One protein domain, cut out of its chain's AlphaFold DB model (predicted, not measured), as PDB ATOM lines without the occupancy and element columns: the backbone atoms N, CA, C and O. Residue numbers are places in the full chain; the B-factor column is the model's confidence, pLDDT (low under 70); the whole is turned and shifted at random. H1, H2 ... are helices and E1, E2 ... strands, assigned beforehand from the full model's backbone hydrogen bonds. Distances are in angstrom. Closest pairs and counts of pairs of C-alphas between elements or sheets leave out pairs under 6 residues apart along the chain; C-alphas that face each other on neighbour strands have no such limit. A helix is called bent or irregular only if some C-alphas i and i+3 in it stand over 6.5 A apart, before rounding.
ATOM      1  N   GLU A  15     165.024 -96.817 167.424       74.75
ATOM      2  CA  GLU A  15     165.565 -96.472 168.742       74.75
ATOM      3  C   GLU A  15     164.994 -95.140 169.249       74.75
ATOM      4  O   GLU A  15     164.678 -95.001 170.433       74.75
ATOM      5  N   ARG A  16     164.776 -94.169 168.348       77.06
ATOM      6  CA  ARG A  16     164.092 -92.909 168.693       77.06
ATOM      7  C   ARG A  16     162.639 -93.143 169.089       77.06
ATOM      8  O   ARG A  16     162.229 -92.666 170.141       77.06
ATOM      9  N   ARG A  17     161.899 -93.942 168.310       76.81
ATOM     10  CA  ARG A  17     160.502 -94.289 168.618       76.81
ATOM     11  C   ARG A  17     160.367 -95.011 169.956       76.81
ATOM     12  O   ARG A  17     159.462 -94.699 170.725       76.81
ATOM     13  N   ARG A  18     161.287 -95.924 170.277       77.88
ATOM     14  CA  ARG A  18     161.297 -96.618 171.572       77.88
ATOM     15  C   ARG A  18     161.560 -95.661 172.740       77.88
ATOM     16  O   ARG A  18     160.838 -95.707 173.730       77.88
ATOM     17  N   ARG A  19     162.525 -94.745 172.603       80.12
ATOM     18  CA  ARG A  19     162.814 -93.722 173.627       80.12
ATOM     19  C   ARG A  19     161.663 -92.735 173.815       80.12
ATOM     20  O   ARG A  19     161.379 -92.348 174.944       80.12
ATOM     21  N   GLU A  20     160.986 -92.347 172.738       78.81
ATOM     22  CA  GLU A  20     159.793 -91.493 172.800       78.81
ATOM     23  C   GLU A  20     158.627 -92.195 173.508       78.81
ATOM     24  O   GLU A  20     157.958 -91.579 174.335       78.81
ATOM     25  N   GLN A  21     158.417 -93.491 173.253       82.69
ATOM     26  CA  GLN A  21     157.396 -94.287 173.945       82.69
ATOM     27  C   GLN A  21     157.707 -94.466 175.435       82.69
ATOM     28  O   GLN A  21     156.819 -94.283 176.266       82.69
ATOM     29  N   GLU A  22     158.957 -94.776 175.787       84.88
ATOM     30  CA  GLU A  22     159.403 -94.899 177.182       84.88
ATOM     31  C   GLU A  22     159.289 -93.554 177.925       84.88
ATOM     32  O   GLU A  22     158.829 -93.505 179.068       84.88
ATOM     33  N   TRP A  23     159.612 -92.442 177.256       84.12
ATOM     34  CA  TRP A  23     159.437 -91.097 177.808       84.12
ATOM     35  C   TRP A  23     157.959 -90.735 178.000       84.12
ATOM     36  O   TRP A  23     157.583 -90.256 179.070       84.12
ATOM     37  N   ALA A  24     157.103 -91.013 177.012       83.06
ATOM     38  CA  ALA A  24     155.666 -90.760 177.099       83.06
ATOM     39  C   ALA A  24     154.993 -91.607 178.193       83.06
ATOM     40  O   ALA A  24     154.154 -91.099 178.939       83.06
ATOM     41  N   ALA A  25     155.388 -92.876 178.338       85.75
ATOM     42  CA  ALA A  25     154.924 -93.740 179.420       85.75
ATOM     43  C   ALA A  25     155.344 -93.193 180.794       85.75
ATOM     44  O   ALA A  25     154.504 -93.070 181.687       85.75
ATOM     45  N   GLY A  26     156.604 -92.765 180.937       82.94
ATOM     46  CA  GLY A  26     157.107 -92.159 182.171       82.94
ATOM     47  C   GLY A  26     156.426 -90.831 182.530       82.94
ATOM     48  O   GLY A  26     156.168 -90.574 183.705       82.94
ATOM     49  N   GLN A  27     156.086 -89.996 181.544       87.62
ATOM     50  CA  GLN A  27     155.298 -88.774 181.770       87.62
ATOM     51  C   GLN A  27     153.877 -89.102 182.233       87.62
ATOM     52  O   GLN A  27     153.403 -88.522 183.206       87.62
ATOM     53  N   LYS A  28     153.231 -90.090 181.606       89.75
ATOM     54  CA  LYS A  28     151.873 -90.517 181.961       89.75
ATOM     55  C   LYS A  28     151.790 -91.103 183.373       89.75
ATOM     56  O   LYS A  28     150.810 -90.875 184.078       89.75
ATOM     57  N   GLU A  29     152.811 -91.836 183.817       88.62
ATOM     58  CA  GLU A  29     152.887 -92.326 185.200       88.62
ATOM     59  C   GLU A  29     153.061 -91.190 186.212       88.62
ATOM     60  O   GLU A  29     152.400 -91.190 187.252       88.62
ATOM     61  N   ARG A  30     153.892 -90.189 185.895       87.75
ATOM     62  CA  ARG A  30     154.066 -88.993 186.736       87.75
ATOM     63  C   ARG A  30     152.795 -88.157 186.809       87.75
ATOM     64  O   ARG A  30     152.423 -87.731 187.897       87.75
ATOM     65  N   GLU A  31     152.109 -87.973 185.686       88.12
ATOM     66  CA  GLU A  31     150.823 -87.278 185.624       88.12
ATOM     67  C   GLU A  31     149.755 -88.021 186.436       88.12
ATOM     68  O   GLU A  31     149.025 -87.412 187.215       88.12
ATOM     69  N   LYS A  32     149.714 -89.357 186.349       91.38
ATOM     70  CA  LYS A  32     148.805 -90.176 187.161       91.38
ATOM     71  C   LYS A  32     149.108 -90.064 188.658       91.38
ATOM     72  O   LYS A  32     148.175 -89.969 189.452       91.38
ATOM     73  N   ALA A  33     150.382 -90.070 189.049       90.19
ATOM     74  CA  ALA A  33     150.788 -89.896 190.444       90.19
ATOM     75  C   ALA A  33     150.435 -88.495 190.967       90.19
ATOM     76  O   ALA A  33     149.878 -88.374 192.059       90.19
ATOM     77  N   TRP A  34     150.684 -87.459 190.162       91.44
ATOM     78  CA  TRP A  34     150.309 -86.079 190.465       91.44
ATOM     79  C   TRP A  34     148.795 -85.930 190.636       91.44
ATOM     80  O   TRP A  34     148.344 -85.371 191.632       91.44
ATOM     81  N   ASN A  35     148.001 -86.468 189.706       90.94
ATOM     82  CA  ASN A  35     146.540 -86.402 189.773       90.94
ATOM     83  C   ASN A  35     145.998 -87.149 190.995       90.94
ATOM     84  O   ASN A  35     145.146 -86.616 191.698       90.94
ATOM     85  N   ALA A  36     146.542 -88.324 191.318       90.00
ATOM     86  CA  ALA A  36     146.149 -89.057 192.519       90.00
ATOM     87  C   ALA A  36     146.477 -88.288 193.815       90.00
ATOM     88  O   ALA A  36     145.737 -88.368 194.795       90.00
ATOM     89  N   GLU A  37     147.585 -87.546 193.851       89.38
ATOM     90  CA  GLU A  37     147.928 -86.693 194.990       89.38
ATOM     91  C   GLU A  37     147.034 -85.446 195.061       89.38
ATOM     92  O   GLU A  37     146.577 -85.069 196.143       89.38
ATOM     93  N   PHE A  38     146.730 -84.841 193.914       91.06
ATOM     94  CA  PHE A  38     145.817 -83.709 193.804       91.06
ATOM     95  C   PHE A  38     144.399 -84.078 194.261       91.06
ATOM     96  O   PHE A  38     143.838 -83.381 195.105       91.06
ATOM     97  N   GLU A  39     143.858 -85.211 193.804       89.88
ATOM     98  CA  GLU A  39     142.554 -85.733 194.234       89.88
ATOM     99  C   GLU A  39     142.511 -85.981 195.745       89.88
ATOM    100  O   GLU A  39     141.533 -85.631 196.404       89.88
ATOM    101  N   LYS A  40     143.587 -86.520 196.336       90.62
ATOM    102  CA  LYS A  40     143.680 -86.697 197.796       90.62
ATOM    103  C   LYS A  40     143.637 -85.366 198.542       90.62
ATOM    104  O   LYS A  40     142.938 -85.261 199.549       90.62
ATOM    105  N   ARG A  41     144.366 -84.353 198.063       86.81
ATOM    106  CA  ARG A  41     144.364 -83.009 198.666       86.81
ATOM    107  C   ARG A  41     143.003 -82.335 198.522       86.81
ATOM    108  O   ARG A  41     142.526 -81.732 199.480       86.81
ATOM    109  N   GLN A  42     142.356 -82.486 197.369       90.75
ATOM    110  CA  GLN A  42     141.011 -81.972 197.141       90.75
ATOM    111  C   GLN A  42     139.995 -82.654 198.068       90.75
ATOM    112  O   GLN A  42     139.241 -81.965 198.751       90.75
ATOM    113  N   ALA A  43     140.023 -83.984 198.175       89.25
ATOM    114  CA  ALA A  43     139.133 -84.732 199.060       89.25
ATOM    115  C   ALA A  43     139.327 -84.361 200.542       89.25
ATOM    116  O   ALA A  43     138.344 -84.261 201.281       89.25
ATOM    117  N   ALA A  44     140.572 -84.124 200.973       87.25
ATOM    118  CA  ALA A  44     140.875 -83.635 202.317       87.25
ATOM    119  C   ALA A  44     140.297 -82.228 202.550       87.25
ATOM    120  O   ALA A  44     139.577 -82.021 203.527       87.25
ATOM    121  N   GLY A  45     140.509 -81.294 201.616       87.75
ATOM    122  CA  GLY A  45     139.952 -79.940 201.701       87.75
ATOM    123  C   GLY A  45     138.418 -79.912 201.684       87.75
ATOM    124  O   GLY A  45     137.793 -79.184 202.451       87.75
ATOM    125  N   GLU A  46     137.781 -80.756 200.871       89.06
ATOM    126  CA  GLU A  46     136.323 -80.904 200.851       89.06
ATOM    127  C   GLU A  46     135.775 -81.519 202.145       89.06
ATOM    128  O   GLU A  46     134.648 -81.214 202.547       89.06
ATOM    129  N   ALA A  47     136.525 -82.409 202.800       85.69
ATOM    130  CA  ALA A  47     136.150 -82.952 204.103       85.69
ATOM    131  C   ALA A  47     136.226 -81.874 205.196       85.69
ATOM    132  O   ALA A  47     135.278 -81.727 205.971       85.69
ATOM    133  N   GLU A  48     137.291 -81.072 205.207       83.50
ATOM    134  CA  GLU A  48     137.452 -79.946 206.133       83.50
ATOM    135  C   GLU A  48     136.377 -78.873 205.928       83.50
ATOM    136  O   GLU A  48     135.753 -78.432 206.894       83.50
ATOM    137  N   ALA A  49     136.090 -78.497 204.679       82.69
ATOM    138  CA  ALA A  49     135.052 -77.518 204.361       82.69
ATOM    139  C   ALA A  49     133.660 -77.990 204.814       82.69
ATOM    140  O   ALA A  49     132.891 -77.211 205.385       82.69
ATOM    141  N   ARG A  50     133.341 -79.276 204.614       80.69
ATOM    142  CA  ARG A  50     132.089 -79.876 205.104       80.69
ATOM    143  C   ARG A  50     132.003 -79.851 206.624       80.69
ATOM    144  O   ARG A  50     130.942 -79.541 207.165       80.69
ATOM    145  N   GLU A  51     133.104 -80.132 207.312       80.88
ATOM    146  CA  GLU A  51     133.140 -80.089 208.771       80.88
ATOM    147  C   GLU A  51     132.980 -78.657 209.302       80.88
ATOM    148  O   GLU A  51     132.167 -78.420 210.195       80.88
ATOM    149  N   GLN A  52     133.641 -77.670 208.691       81.12
ATOM    150  CA  GLN A  52     133.469 -76.258 209.046       81.12
ATOM    151  C   GLN A  52     132.030 -75.771 208.824       81.12
ATOM    152  O   GLN A  52     131.456 -75.092 209.682       81.12
ATOM    153  N   GLN A  53     131.401 -76.142 207.705       81.00
ATOM    154  CA  GLN A  53     129.993 -75.828 207.447       81.00
ATOM    155  C   GLN A  53     129.062 -76.483 208.476       81.00
ATOM    156  O   GLN A  53     128.109 -75.854 208.943       81.00
ATOM    157  N   ARG A  54     129.357 -77.722 208.889       79.44
ATOM    158  CA  ARG A  54     128.601 -78.429 209.930       79.44
ATOM    159  C   ARG A  54     128.709 -77.722 211.280       79.44
ATOM    160  O   ARG A  54     127.683 -77.481 211.919       79.44
ATOM    161  N   VAL A  55     129.921 -77.360 211.700       82.69
ATOM    162  CA  VAL A  55     130.176 -76.670 212.976       82.69
ATOM    163  C   VAL A  55     129.495 -75.301 212.999       82.69
ATOM    164  O   VAL A  55     128.748 -74.999 213.930       82.69
ATOM    165  N   THR A  56     129.671 -74.498 211.948       84.38
ATOM    166  CA  THR A  56     129.064 -73.158 211.854       84.38
ATOM    167  C   THR A  56     127.539 -73.207 211.799       84.38
ATOM    168  O   THR A  56     126.874 -72.419 212.476       84.38
ATOM    169  N   GLY A  57     126.961 -74.150 211.051       81.00
ATOM    170  CA  GLY A  57     125.515 -74.349 211.008       81.00
ATOM    171  C   GLY A  57     124.944 -74.771 212.364       81.00
ATOM    172  O   GLY A  57     123.912 -74.251 212.788       81.00
ATOM    173  N   THR A  58     125.642 -75.660 213.074       81.62
ATOM    174  CA  THR A  58     125.230 -76.131 214.407       81.62
ATOM    175  C   THR A  58     125.282 -75.001 215.436       81.62
ATOM    176  O   THR A  58     124.329 -74.822 216.197       81.62
ATOM    177  N   ALA A  59     126.345 -74.190 215.419       84.25
ATOM    178  CA  ALA A  59     126.481 -73.026 216.293       84.25
ATOM    179  C   ALA A  59     125.355 -72.003 216.063       84.25
ATOM    180  O   ALA A  59     124.699 -71.589 217.019       84.25
ATOM    181  N   ARG A  60     125.060 -71.669 214.798       84.81
ATOM    182  CA  ARG A  60     123.950 -70.766 214.436       84.81
ATOM    183  C   ARG A  60     122.587 -71.307 214.862       84.81
ATOM    184  O   ARG A  60     121.748 -70.553 215.352       84.81
ATOM    185  N   GLU A  61     122.338 -72.604 214.682       84.06
ATOM    186  CA  GLU A  61     121.073 -73.216 215.102       84.06
ATOM    187  C   GLU A  61     120.920 -73.140 216.631       84.06
ATOM    188  O   GLU A  61     119.864 -72.726 217.113       84.06
ATOM    189  N   ARG A  62     121.981 -73.423 217.398       83.50
ATOM    190  CA  ARG A  62     121.968 -73.321 218.866       83.50
ATOM    191  C   ARG A  62     121.763 -71.890 219.360       83.50
ATOM    192  O   ARG A  62     120.937 -71.677 220.246       83.50
ATOM    193  N   GLU A  63     122.441 -70.912 218.762       86.62
ATOM    194  CA  GLU A  63     122.232 -69.490 219.064       86.62
ATOM    195  C   GLU A  63     120.777 -69.081 218.789       86.62
ATOM    196  O   GLU A  63     120.119 -68.466 219.633       86.62
ATOM    197  N   SER A  64     120.223 -69.516 217.651       83.88
ATOM    198  CA  SER A  64     118.823 -69.254 217.313       83.88
ATOM    199  C   SER A  64     117.858 -69.848 218.342       83.88
ATOM    200  O   SER A  64     116.889 -69.185 218.727       83.88
ATOM    201  N   TRP A  65     118.150 -71.051 218.849       86.06
ATOM    202  CA  TRP A  65     117.344 -71.705 219.876       86.06
ATOM    203  C   TRP A  65     117.427 -70.978 221.219       86.06
ATOM    204  O   TRP A  65     116.397 -70.809 221.876       86.06
ATOM    205  N   GLY A  66     118.608 -70.475 221.595       82.94
ATOM    206  CA  GLY A  66     118.789 -69.603 222.761       82.94
ATOM    207  C   GLY A  66     117.932 -68.334 222.674       82.94
ATOM    208  O   GLY A  66     117.310 -67.930 223.656       82.94
ATOM    209  N   GLY A  67     117.781 -67.778 221.468       84.19
ATOM    210  CA  GLY A  67     116.852 -66.682 221.169       84.19
ATOM    211  C   GLY A  67     115.368 -67.080 221.080       84.19
ATOM    212  O   GLY A  67     114.526 -66.229 220.788       84.19
ATOM    213  N   GLY A  68     115.019 -68.355 221.289       82.00
ATOM    214  CA  GLY A  68     113.650 -68.870 221.175       82.00
ATOM    215  C   GLY A  68     113.141 -69.004 219.733       82.00
ATOM    216  O   GLY A  68     111.929 -69.059 219.504       82.00
ATOM    217  N   ARG A  69     114.039 -69.021 218.743       82.19
ATOM    218  CA  ARG A  69     113.732 -69.053 217.304       82.19
ATOM    219  C   ARG A  69     114.347 -70.294 216.648       82.19
ATOM    220  O   ARG A  69     115.112 -71.024 217.258       82.19
ATOM    221  N   ARG A  70     113.985 -70.546 215.387       76.12
ATOM    222  CA  ARG A  70     114.612 -71.576 214.541       76.12
ATOM    223  C   ARG A  70     115.400 -70.881 213.441       76.12
ATOM    224  O   ARG A  70     114.827 -70.008 212.793       76.12
ATOM    225  N   SER A  71     116.631 -71.315 213.195       74.62
ATOM    226  CA  SER A  71     117.434 -70.860 212.052       74.62
ATOM    227  C   SER A  71     116.866 -71.377 210.717       74.62
ATOM    228  O   SER A  71     116.877 -70.675 209.713       74.62
ATOM    229  N   GLY A  72     116.274 -72.581 210.720       65.69
ATOM    230  CA  GLY A  72     115.650 -73.216 209.547       65.69
ATOM    231  C   GLY A  72     116.567 -74.214 208.835       65.69
ATOM    232  O   GLY A  72     116.097 -74.986 208.007       65.69
ATOM    233  N   SER A  73     117.836 -74.254 209.234       61.53
ATOM    234  CA  SER A  73     118.930 -74.962 208.574       61.53
ATOM    235  C   SER A  73     119.019 -76.454 208.902       61.53
ATOM    236  O   SER A  73     119.104 -77.262 207.985       61.53
ATOM    237  N   ILE A  74     119.005 -76.843 210.184       61.25
ATOM    238  CA  ILE A  74     119.399 -78.216 210.571       61.25
ATOM    239  C   ILE A  74     118.259 -78.954 211.284       61.25
ATOM    240  O   ILE A  74     118.164 -80.174 211.214       61.25
ATOM    241  N   GLY A  75     117.309 -78.244 211.906       69.06
ATOM    242  CA  GLY A  75     116.127 -78.849 212.551       69.06
ATOM    243  C   GLY A  75     116.427 -79.694 213.802       69.06
ATOM    244  O   GLY A  75     115.515 -79.956 214.586       69.06
ATOM    245  N   PHE A  76     117.689 -80.061 214.016       79.31
ATOM    246  CA  PHE A  76     118.252 -80.714 215.190       79.31
ATOM    247  C   PHE A  76     119.662 -80.163 215.465       79.31
ATOM    248  O   PHE A  76     120.259 -79.516 214.606       79.31
ATOM    249  N   VAL A  77     120.190 -80.432 216.654       81.75
ATOM    250  CA  VAL A  77     121.562 -80.111 217.063       81.75
ATOM    251  C   VAL A  77     122.174 -81.388 217.626       81.75
ATOM    252  O   VAL A  77     121.579 -82.030 218.493       81.75
ATOM    253  N   ASP A  78     123.338 -81.764 217.102       83.12
ATOM    254  CA  ASP A  78     124.137 -82.870 217.626       83.12
ATOM    255  C   ASP A  78     125.177 -82.299 218.596       83.12
ATOM    256  O   ASP A  78     125.944 -81.408 218.235       83.12
ATOM    257  N   VAL A  79     125.189 -82.812 219.822       85.00
ATOM    258  CA  VAL A  79     126.083 -82.400 220.907       85.00
ATOM    259  C   VAL A  79     126.798 -83.634 221.425       85.00
ATOM    260  O   VAL A  79     126.151 -84.637 221.707       85.00
ATOM    261  N   THR A  80     128.112 -83.568 221.581       85.19
ATOM    262  CA  THR A  80     128.882 -84.644 222.211       85.19
ATOM    263  C   THR A  80     129.389 -84.137 223.551       85.19
ATOM    264  O   THR A  80     130.040 -83.096 223.601       85.19
ATOM    265  N   GLY A  81     129.055 -84.847 224.625       85.38
ATOM    266  CA  GLY A  81     129.529 -84.525 225.967       85.38
ATOM    267  C   GLY A  81     130.863 -85.196 226.320       85.38
ATOM    268  O   GLY A  81     131.475 -85.855 225.474       85.38
ATOM    269  N   PRO A  82     131.322 -85.063 227.580       87.25
ATOM    270  CA  PRO A  82     132.594 -85.623 228.056       87.25
ATOM    271  C   PRO A  82     132.644 -87.158 228.046       87.25
ATOM    272  O   PRO A  82     133.721 -87.744 228.047       87.25
ATOM    273  N   ASP A  83     131.489 -87.819 228.010       84.62
ATOM    274  CA  ASP A  83     131.355 -89.273 227.905       84.62
ATOM    275  C   ASP A  83     131.588 -89.810 226.479       84.62
ATOM    276  O   ASP A  83     131.516 -91.018 226.250       84.62
ATOM    277  N   GLY A  84     131.846 -88.925 225.509       81.06
ATOM    278  CA  GLY A  84     132.090 -89.279 224.111       81.06
ATOM    279  C   GLY A  84     130.847 -89.779 223.369       81.06
ATOM    280  O   GLY A  84     130.947 -90.177 222.205       81.06
ATOM    281  N   GLN A  85     129.673 -89.753 224.006       81.31
ATOM    282  CA  GLN A  85     128.422 -90.189 223.396       81.31
ATOM    283  C   GLN A  85     127.766 -89.018 222.652       81.31
ATOM    284  O   GLN A  85     127.463 -87.990 223.263       81.31
ATOM    285  N   PRO A  86     127.500 -89.145 221.339       80.94
ATOM    286  CA  PRO A  86     126.770 -88.119 220.617       80.94
ATOM    287  C   PRO A  86     125.297 -88.138 221.040       80.94
ATOM    288  O   PRO A  86     124.647 -89.186 221.077       80.94
ATOM    289  N   VAL A  87     124.756 -86.960 221.317       81.25
ATOM    290  CA  VAL A  87     123.362 -86.724 221.680       81.25
ATOM    291  C   VAL A  87     122.730 -85.807 220.647       81.25
ATOM    292  O   VAL A  87     123.152 -84.671 220.448       81.25
ATOM    293  N   ARG A  88     121.661 -86.283 220.016       83.94
ATOM    294  CA  ARG A  88     120.851 -85.486 219.097       83.94
ATOM    295  C   ARG A  88     119.675 -84.880 219.837       83.94
ATOM    296  O   ARG A  88     118.852 -85.623 220.368       83.94
ATOM    297  N   ILE A  89     119.559 -83.561 219.808       84.38
ATOM    298  CA  ILE A  89     118.434 -82.807 220.367       84.38
ATOM    299  C   ILE A  89     117.624 -82.239 219.205       84.38
ATOM    300  O   ILE A  89     118.183 -81.679 218.267       84.38
ATOM    301  N   ALA A  90     116.303 -82.372 219.249       84.12
ATOM    302  CA  ALA A  90     115.403 -81.817 218.247       84.12
ATOM    303  C   ALA A  90     114.161 -81.211 218.902       84.12
ATOM    304  O   ALA A  90     113.602 -81.756 219.857       84.12
ATOM    305  N   VAL A  91     113.692 -80.099 218.335       80.19
ATOM    306  CA  VAL A  91     112.415 -79.487 218.711       80.19
ATOM    307  C   VAL A  91     111.364 -79.887 217.689       80.19
ATOM    308  O   VAL A  91     111.436 -79.521 216.516       80.19
ATOM    309  N   VAL A  92     110.373 -80.647 218.142       77.62
ATOM    310  CA  VAL A  92     109.360 -81.264 217.285       77.62
ATOM    311  C   VAL A  92     107.999 -80.627 217.520       77.62
ATOM    312  O   VAL A  92     107.604 -80.359 218.656       77.62
ATOM    313  N   TRP A  93     107.258 -80.398 216.438       75.94
ATOM    314  CA  TRP A  93     105.861 -79.987 216.524       75.94
ATOM    315  C   TRP A  93     104.966 -81.222 216.661       75.94
ATOM    316  O   TRP A  93     104.943 -82.094 215.796       75.94
ATOM    317  N   LEU A  94     104.206 -81.284 217.750       69.25
ATOM    318  CA  LEU A  94     103.289 -82.372 218.089       69.25
ATOM    319  C   LEU A  94     101.885 -82.199 217.488       69.25
ATOM    320  O   LEU A  94     101.011 -83.019 217.755       69.25
ATOM    321  N   GLY A  95     101.623 -81.149 216.703       56.00
ATOM    322  CA  GLY A  95     100.273 -80.746 216.277       56.00
ATOM    323  C   GLY A  95      99.547 -81.656 215.275       56.00
ATOM    324  O   GLY A  95      98.627 -81.211 214.592       56.00
ATOM    325  N   ARG A 151     102.021 -78.374 222.177       76.75
ATOM    326  CA  ARG A 151     102.159 -78.406 220.711       76.75
ATOM    327  C   ARG A 151     103.595 -78.631 220.269       76.75
ATOM    328  O   ARG A 151     103.821 -78.931 219.105       76.75
ATOM    329  N   TRP A 152     104.540 -78.488 221.183       78.25
ATOM    330  CA  TRP A 152     105.965 -78.607 220.945       78.25
ATOM    331  C   TRP A 152     106.561 -79.564 221.962       78.25
ATOM    332  O   TRP A 152     106.102 -79.639 223.105       78.25
ATOM    333  N   ALA A 153     107.579 -80.303 221.552       79.75
ATOM    334  CA  ALA A 153     108.371 -81.111 222.457       79.75
ATOM    335  C   ALA A 153     109.850 -81.012 222.124       79.75
ATOM    336  O   ALA A 153     110.226 -80.824 220.969       79.75
ATOM    337  N   VAL A 154     110.668 -81.173 223.157       77.81
ATOM    338  CA  VAL A 154     112.106 -81.375 223.024       77.81
ATOM    339  C   VAL A 154     112.350 -82.870 223.153       77.81
ATOM    340  O   VAL A 154     112.094 -83.465 224.205       77.81
ATOM    341  N   ALA A 155     112.774 -83.477 222.051       80.19
ATOM    342  CA  ALA A 155     113.163 -84.874 221.989       80.19
ATOM    343  C   ALA A 155     114.686 -84.951 221.922       80.19
ATOM    344  O   ALA A 155     115.311 -84.215 221.158       80.19
ATOM    345  N   ALA A 156     115.269 -85.845 222.709       76.62
ATOM    346  CA  ALA A 156     116.696 -86.095 222.704       76.62
ATOM    347  C   ALA A 156     116.983 -87.596 222.623       76.62
ATOM    348  O   ALA A 156     116.211 -88.422 223.121       76.62
ATOM    349  N   LYS A 157     118.086 -87.954 221.970       78.56
ATOM    350  CA  LYS A 157     118.543 -89.339 221.847       78.56
ATOM    351  C   LYS A 157     120.064 -89.398 221.932       78.56
ATOM    352  O   LYS A 157     120.733 -88.729 221.150       78.56
ATOM    353  N   ALA A 158     120.577 -90.211 222.852       70.44
ATOM    354  CA  ALA A 158     121.995 -90.551 222.942       70.44
ATOM    355  C   ALA A 158     122.329 -91.771 222.070       70.44
ATOM    356  O   ALA A 158     121.499 -92.674 221.919       70.44
ATOM    357  N   GLY A 159     123.549 -91.806 221.536       62.47
ATOM    358  CA  GLY A 159     124.151 -92.980 220.906       62.47
ATOM    359  C   GLY A 159     124.537 -92.794 219.436       62.47
ATOM    360  O   GLY A 159     123.962 -91.991 218.697       62.47
ATOM    361  N   SER A 160     125.524 -93.584 219.004       55.06
ATOM    362  CA  SER A 160     126.072 -93.608 217.638       55.06
ATOM    363  C   SER A 160     125.111 -94.199 216.598       55.06
ATOM    364  O   SER A 160     125.220 -93.892 215.408       55.06
ATOM    365  N   GLU A 161     124.118 -94.982 217.032       53.44
ATOM    366  CA  GLU A 161     123.046 -95.491 216.180       53.44
ATOM    367  C   GLU A 161     121.993 -94.414 215.910       53.44
ATOM    368  O   GLU A 161     120.884 -94.396 216.463       53.44
ATOM    369  N   ARG A 162     122.356 -93.505 215.003       52.53
ATOM    370  CA  ARG A 162     121.478 -92.514 214.376       52.53
ATOM    371  C   ARG A 162     120.302 -93.219 213.670       52.53
ATOM    372  O   ARG A 162     120.318 -93.409 212.462       52.53
ATOM    373  N   GLY A 163     119.277 -93.614 214.429       46.38
ATOM    374  CA  GLY A 163     117.956 -94.002 213.920       46.38
ATOM    375  C   GLY A 163     117.525 -95.472 214.012       46.38
ATOM    376  O   GLY A 163     116.392 -95.728 213.628       46.38
ATOM    377  N   LYS A 164     118.326 -96.428 214.514       47.41
ATOM    378  CA  LYS A 164     117.968 -97.864 214.383       47.41
ATOM    379  C   LYS A 164     117.577 -98.612 215.662       47.41
ATOM    380  O   LYS A 164     116.673 -99.437 215.596       47.41
ATOM    381  N   ALA A 165     118.111 -98.267 216.828       38.97
ATOM    382  CA  ALA A 165     117.642 -98.835 218.093       38.97
ATOM    383  C   ALA A 165     117.764 -97.806 219.227       38.97
ATOM    384  O   ALA A 165     118.619 -96.928 219.186       38.97
ATOM    385  N   GLY A 166     116.853 -97.829 220.198       46.06
ATOM    386  CA  GLY A 166     116.815 -96.882 221.323       46.06
ATOM    387  C   GLY A 166     115.718 -95.828 221.169       46.06
ATOM    388  O   GLY A 166     115.714 -95.045 220.216       46.06
ATOM    389  N   GLY A 167     114.744 -95.852 222.081       55.31
ATOM    390  CA  GLY A 167     113.611 -94.928 222.086       55.31
ATOM    391  C   GLY A 167     114.052 -93.475 222.269       55.31
ATOM    392  O   GLY A 167     115.008 -93.194 222.981       55.31
ATOM    393  N   ASN A 168     113.349 -92.548 221.619       57.00
ATOM    394  CA  ASN A 168     113.559 -91.117 221.825       57.00
ATOM    395  C   ASN A 168     113.112 -90.736 223.244       57.00
ATOM    396  O   ASN A 168     111.953 -90.980 223.600       57.00
ATOM    397  N   THR A 169     113.979 -90.086 224.019       67.06
ATOM    398  CA  THR A 169     113.602 -89.545 225.327       67.06
ATOM    399  C   THR A 169     112.991 -88.166 225.121       67.06
ATOM    400  O   THR A 169     113.637 -87.235 224.638       67.06
ATOM    401  N   VAL A 170     111.707 -88.027 225.451       61.88
ATOM    402  CA  VAL A 170     111.041 -86.720 225.472       61.88
ATOM    403  C   VAL A 170     111.297 -86.089 226.830       61.88
ATOM    404  O   VAL A 170     110.847 -86.624 227.838       61.88
ATOM    405  N   LEU A 171     111.985 -84.951 226.837       70.00
ATOM    406  CA  LEU A 171     112.411 -84.286 228.072       70.00
ATOM    407  C   LEU A 171     111.511 -83.112 228.452       70.00
ATOM    408  O   LEU A 171     111.337 -82.820 229.630       70.00
ATOM    409  N   LEU A 172     110.889 -82.466 227.462       78.88
ATOM    410  CA  LEU A 172     109.937 -81.384 227.694       78.88
ATOM    411  C   LEU A 172     108.796 -81.432 226.678       78.88
ATOM    412  O   LEU A 172     109.012 -81.691 225.493       78.88
ATOM    413  N   ARG A 173     107.585 -81.105 227.136       80.12
ATOM    414  CA  ARG A 173     106.432 -80.770 226.294       80.12
ATOM    415  C   ARG A 173     105.950 -79.368 226.658       80.12
ATOM    416  O   ARG A 173     105.603 -79.138 227.810       80.12
ATOM    417  N   SER A 174     105.879 -78.460 225.687       79.19
ATOM    418  CA  SER A 174     105.379 -77.095 225.891       79.19
ATOM    419  C   SER A 174     104.341 -76.697 224.834       79.19
ATOM    420  O   SER A 174     104.212 -77.295 223.761       79.19
ATOM    421  N   ARG A 175     103.523 -75.694 225.161       78.19
ATOM    422  CA  ARG A 175     102.686 -74.979 224.187       78.19
ATOM    423  C   ARG A 175     103.443 -73.871 223.483       78.19
ATOM    424  O   ARG A 175     103.130 -73.597 222.324       78.19
ATOM    425  N   ASP A 176     104.379 -73.244 224.184       84.44
ATOM    426  CA  ASP A 176     105.169 -72.155 223.653       84.44
ATOM    427  C   ASP A 176     106.361 -72.723 222.881       84.44
ATOM    428  O   ASP A 176     107.177 -73.503 223.376       84.44
ATOM    429  N   ARG A 177     106.434 -72.316 221.617       83.12
ATOM    430  CA  ARG A 177     107.530 -72.660 220.723       83.12
ATOM    431  C   ARG A 177     108.854 -72.101 221.250       83.12
ATOM    432  O   ARG A 177     109.862 -72.800 221.198       83.12
ATOM    433  N   ALA A 178     108.849 -70.863 221.743       85.75
ATOM    434  CA  ALA A 178     110.054 -70.189 222.212       85.75
ATOM    435  C   ALA A 178     110.592 -70.837 223.492       85.75
ATOM    436  O   ALA A 178     111.799 -71.005 223.644       85.75
ATOM    437  N   GLU A 179     109.703 -71.257 224.391       87.25
ATOM    438  CA  GLU A 179     110.064 -72.051 225.568       87.25
ATOM    439  C   GLU A 179     110.715 -73.388 225.188       87.25
ATOM    440  O   GLU A 179     111.773 -73.718 225.720       87.25
ATOM    441  N   ALA A 180     110.146 -74.122 224.224       85.62
ATOM    442  CA  ALA A 180     110.729 -75.383 223.763       85.62
ATOM    443  C   ALA A 180     112.140 -75.195 223.173       85.62
ATOM    444  O   ALA A 180     113.033 -75.988 223.467       85.62
ATOM    445  N   TYR A 181     112.370 -74.134 222.393       87.69
ATOM    446  CA  TYR A 181     113.704 -73.825 221.865       87.69
ATOM    447  C   TYR A 181     114.700 -73.423 222.950       87.69
ATOM    448  O   TYR A 181     115.801 -73.969 222.985       87.69
ATOM    449  N   ARG A 182     114.312 -72.540 223.877       89.25
ATOM    450  CA  ARG A 182     115.186 -72.143 224.991       89.25
ATOM    451  C   ARG A 182     115.564 -73.337 225.862       89.25
ATOM    452  O   ARG A 182     116.718 -73.465 226.257       89.25
ATOM    453  N   TYR A 183     114.619 -74.244 226.111       88.50
ATOM    454  CA  TYR A 183     114.911 -75.478 226.832       88.50
ATOM    455  C   TYR A 183     115.858 -76.389 226.051       88.50
ATOM    456  O   TYR A 183     116.769 -76.955 226.644       88.50
ATOM    457  N   ALA A 184     115.677 -76.524 224.734       87.62
ATOM    458  CA  ALA A 184     116.576 -77.315 223.896       87.62
ATOM    459  C   ALA A 184     118.010 -76.756 223.895       87.62
ATOM    460  O   ALA A 184     118.955 -77.535 223.989       87.62
ATOM    461  N   ALA A 185     118.174 -75.429 223.866       89.75
ATOM    462  CA  ALA A 185     119.477 -74.780 224.018       89.75
ATOM    463  C   ALA A 185     120.094 -75.065 225.399       89.75
ATOM    464  O   ALA A 185     121.202 -75.586 225.483       89.75
ATOM    465  N   ALA A 186     119.335 -74.858 226.479       91.00
ATOM    466  CA  ALA A 186     119.799 -75.151 227.837       91.00
ATOM    467  C   ALA A 186     120.067 -76.648 228.087       91.00
ATOM    468  O   ALA A 186     120.798 -77.015 229.009       91.00
ATOM    469  N   LEU A 187     119.428 -77.536 227.321       88.75
ATOM    470  CA  LEU A 187     119.708 -78.967 227.330       88.75
ATOM    471  C   LEU A 187     121.023 -79.266 226.607       88.75
ATOM    472  O   LEU A 187     121.810 -80.043 227.133       88.75
ATOM    473  N   ALA A 188     121.288 -78.632 225.462       88.81
ATOM    474  CA  ALA A 188     122.576 -78.740 224.777       88.81
ATOM    475  C   ALA A 188     123.729 -78.325 225.707       88.81
ATOM    476  O   ALA A 188     124.673 -79.089 225.881       88.81
ATOM    477  N   ASP A 189     123.586 -77.199 226.414       91.25
ATOM    478  CA  ASP A 189     124.572 -76.726 227.401       91.25
ATOM    479  C   ASP A 189     124.768 -77.698 228.576       91.25
ATOM    480  O   ASP A 189     125.825 -77.729 229.209       91.25
ATOM    481  N   ARG A 190     123.730 -78.458 228.938       89.19
ATOM    482  CA  ARG A 190     123.816 -79.486 229.984       89.19
ATOM    483  C   ARG A 190     124.472 -80.756 229.475       89.19
ATOM    484  O   ARG A 190     125.286 -81.319 230.185       89.19
ATOM    485  N   VAL A 191     124.177 -81.174 228.250       88.06
ATOM    486  CA  VAL A 191     124.824 -82.335 227.628       88.06
ATOM    487  C   VAL A 191     126.323 -82.094 227.431       88.06
ATOM    488  O   VAL A 191     127.111 -83.003 227.667       88.06
ATOM    489  N   GLU A 192     126.744 -80.881 227.067       89.44
ATOM    490  CA  GLU A 192     128.178 -80.560 226.971       89.44
ATOM    491  C   GLU A 192     128.905 -80.633 228.312       89.44
ATOM    492  O   GLU A 192     130.089 -80.954 228.345       89.44
ATOM    493  N   ARG A 193     128.210 -80.338 229.416       90.06
ATOM    494  CA  ARG A 193     128.797 -80.355 230.761       90.06
ATOM    495  C   ARG A 193     128.737 -81.729 231.419       90.06
ATOM    496  O   ARG A 193     129.736 -82.186 231.960       90.06
ATOM    497  N   ASP A 194     127.581 -82.380 231.345       88.94
ATOM    498  CA  ASP A 194     127.246 -83.567 232.136       88.94
ATOM    499  C   ASP A 194     127.156 -84.848 231.279       88.94
ATOM    500  O   ASP A 194     126.934 -85.939 231.803       88.94
ATOM    501  N   GLY A 195     127.309 -84.744 229.955       85.25
ATOM    502  CA  GLY A 195     127.211 -85.875 229.033       85.25
ATOM    503  C   GLY A 195     125.783 -86.370 228.818       85.25
ATOM    504  O   GLY A 195     124.793 -85.675 229.070       85.25
ATOM    505  N   SER A 196     125.657 -87.613 228.355       82.56
ATOM    506  CA  SER A 196     124.366 -88.283 228.165       82.56
ATOM    507  C   SER A 196     123.558 -88.435 229.460       82.56
ATOM    508  O   SER A 196     122.333 -88.566 229.392       82.56
ATOM    509  N   ALA A 197     124.189 -88.326 230.635       83.75
ATOM    510  CA  ALA A 197     123.508 -88.340 231.931       83.75
ATOM    511  C   ALA A 197     122.475 -87.203 232.074       83.75
ATOM    512  O   ALA A 197     121.456 -87.385 232.749       83.75
ATOM    513  N   ALA A 198     122.674 -86.079 231.371       82.00
ATOM    514  CA  ALA A 198     121.734 -84.957 231.311       82.00
ATOM    515  C   ALA A 198     120.348 -85.331 230.747       82.00
ATOM    516  O   ALA A 198     119.387 -84.579 230.924       82.00
ATOM    517  N   LEU A 199     120.229 -86.473 230.061       74.75
ATOM    518  CA  LEU A 199     118.976 -86.965 229.481       74.75
ATOM    519  C   LEU A 199     118.119 -87.763 230.468       74.75
ATOM    520  O   LEU A 199     117.022 -88.193 230.108       74.75
ATOM    521  N   THR A 200     118.600 -87.994 231.687       69.69
ATOM    522  CA  THR A 200     117.843 -88.742 232.692       69.69
ATOM    523  C   THR A 200     116.812 -87.807 233.328       69.69
ATOM    524  O   THR A 200     117.207 -86.798 233.921       69.69
ATOM    525  N   PRO A 201     115.500 -88.086 233.213       58.16
ATOM    526  CA  PRO A 201     114.506 -87.318 233.947       58.16
ATOM    527  C   PRO A 201     114.744 -87.526 235.447       58.16
ATOM    528  O   PRO A 201     114.841 -88.666 235.899       58.16
ATOM    529  N   ARG A 202     114.887 -86.425 236.192       47.88
ATOM    530  CA  ARG A 202     114.823 -86.431 237.658       47.88
ATOM    531  C   ARG A 202     113.374 -86.389 238.112       47.88
ATOM    532  O   ARG A 202     112.591 -85.666 237.454       47.88
TER     533      ARG A 202
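Overview. This is residues 15 to 95 and 151 to 202 of the 202 residues of an uncharacterized protein of Streptomyces rubellomurinus (strain ATCC 31215) (UniProt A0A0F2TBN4). One very long helix, H1, sticks out with residues 15 to 53 from a compact head, where helix H2 covers one face of a four-stranded sheet. The 133 printed residues run H1 E1 E2 E3 E4 H2; the antiparallel sheet has that strand order, and the class is mixed. The whole is extended, radius of gyration of the C-alphas 24.4 A, spanning 86 by 27 by 27 A.

Arrangement. Look at hairpin E1, residues 76 to 80, and E2, residues 86 to 93: N 79 and O 87 are 2.8 A apart, within hydrogen-bond range. E2 pairs with E3, residues 152 to 158, at N 90 and O 155, 2.8 A, and E3 in a hairpin with E4, residues 169 to 174, at N 154 and O 172, 2.9 A. H2, residues 177 to 199, is on the sheet; its closest C-alphas to E3 are Ala 184 and Val 154, 6.1 A. H1, residues 15 to 66, touches H2 with residues 62 to 66 alone, closest C-alphas Trp 65 and Tyr 181, 4.7 A, at a steep tilt of 65 degrees. Every O i to N i+4 pair is within range in H1, 14 of 19 in H2.

Along the chain. Find C-alpha 15 at (165.565, -96.472, 168.742); H1 runs 76.3 A from there. H2 ends at C-alpha 199, (118.976, -86.965, 229.481), and is irregular: C-alphas 193 and 196 are 9.4 A apart.

Size, cuts and confidence. Residues 96 to 150 are not printed; C-alphas 95 and 151 are 5.4 A apart. Look for pLDDT under 70 at residues 72 to 75, 94 to 95, 159 to 170 and 200 to 202.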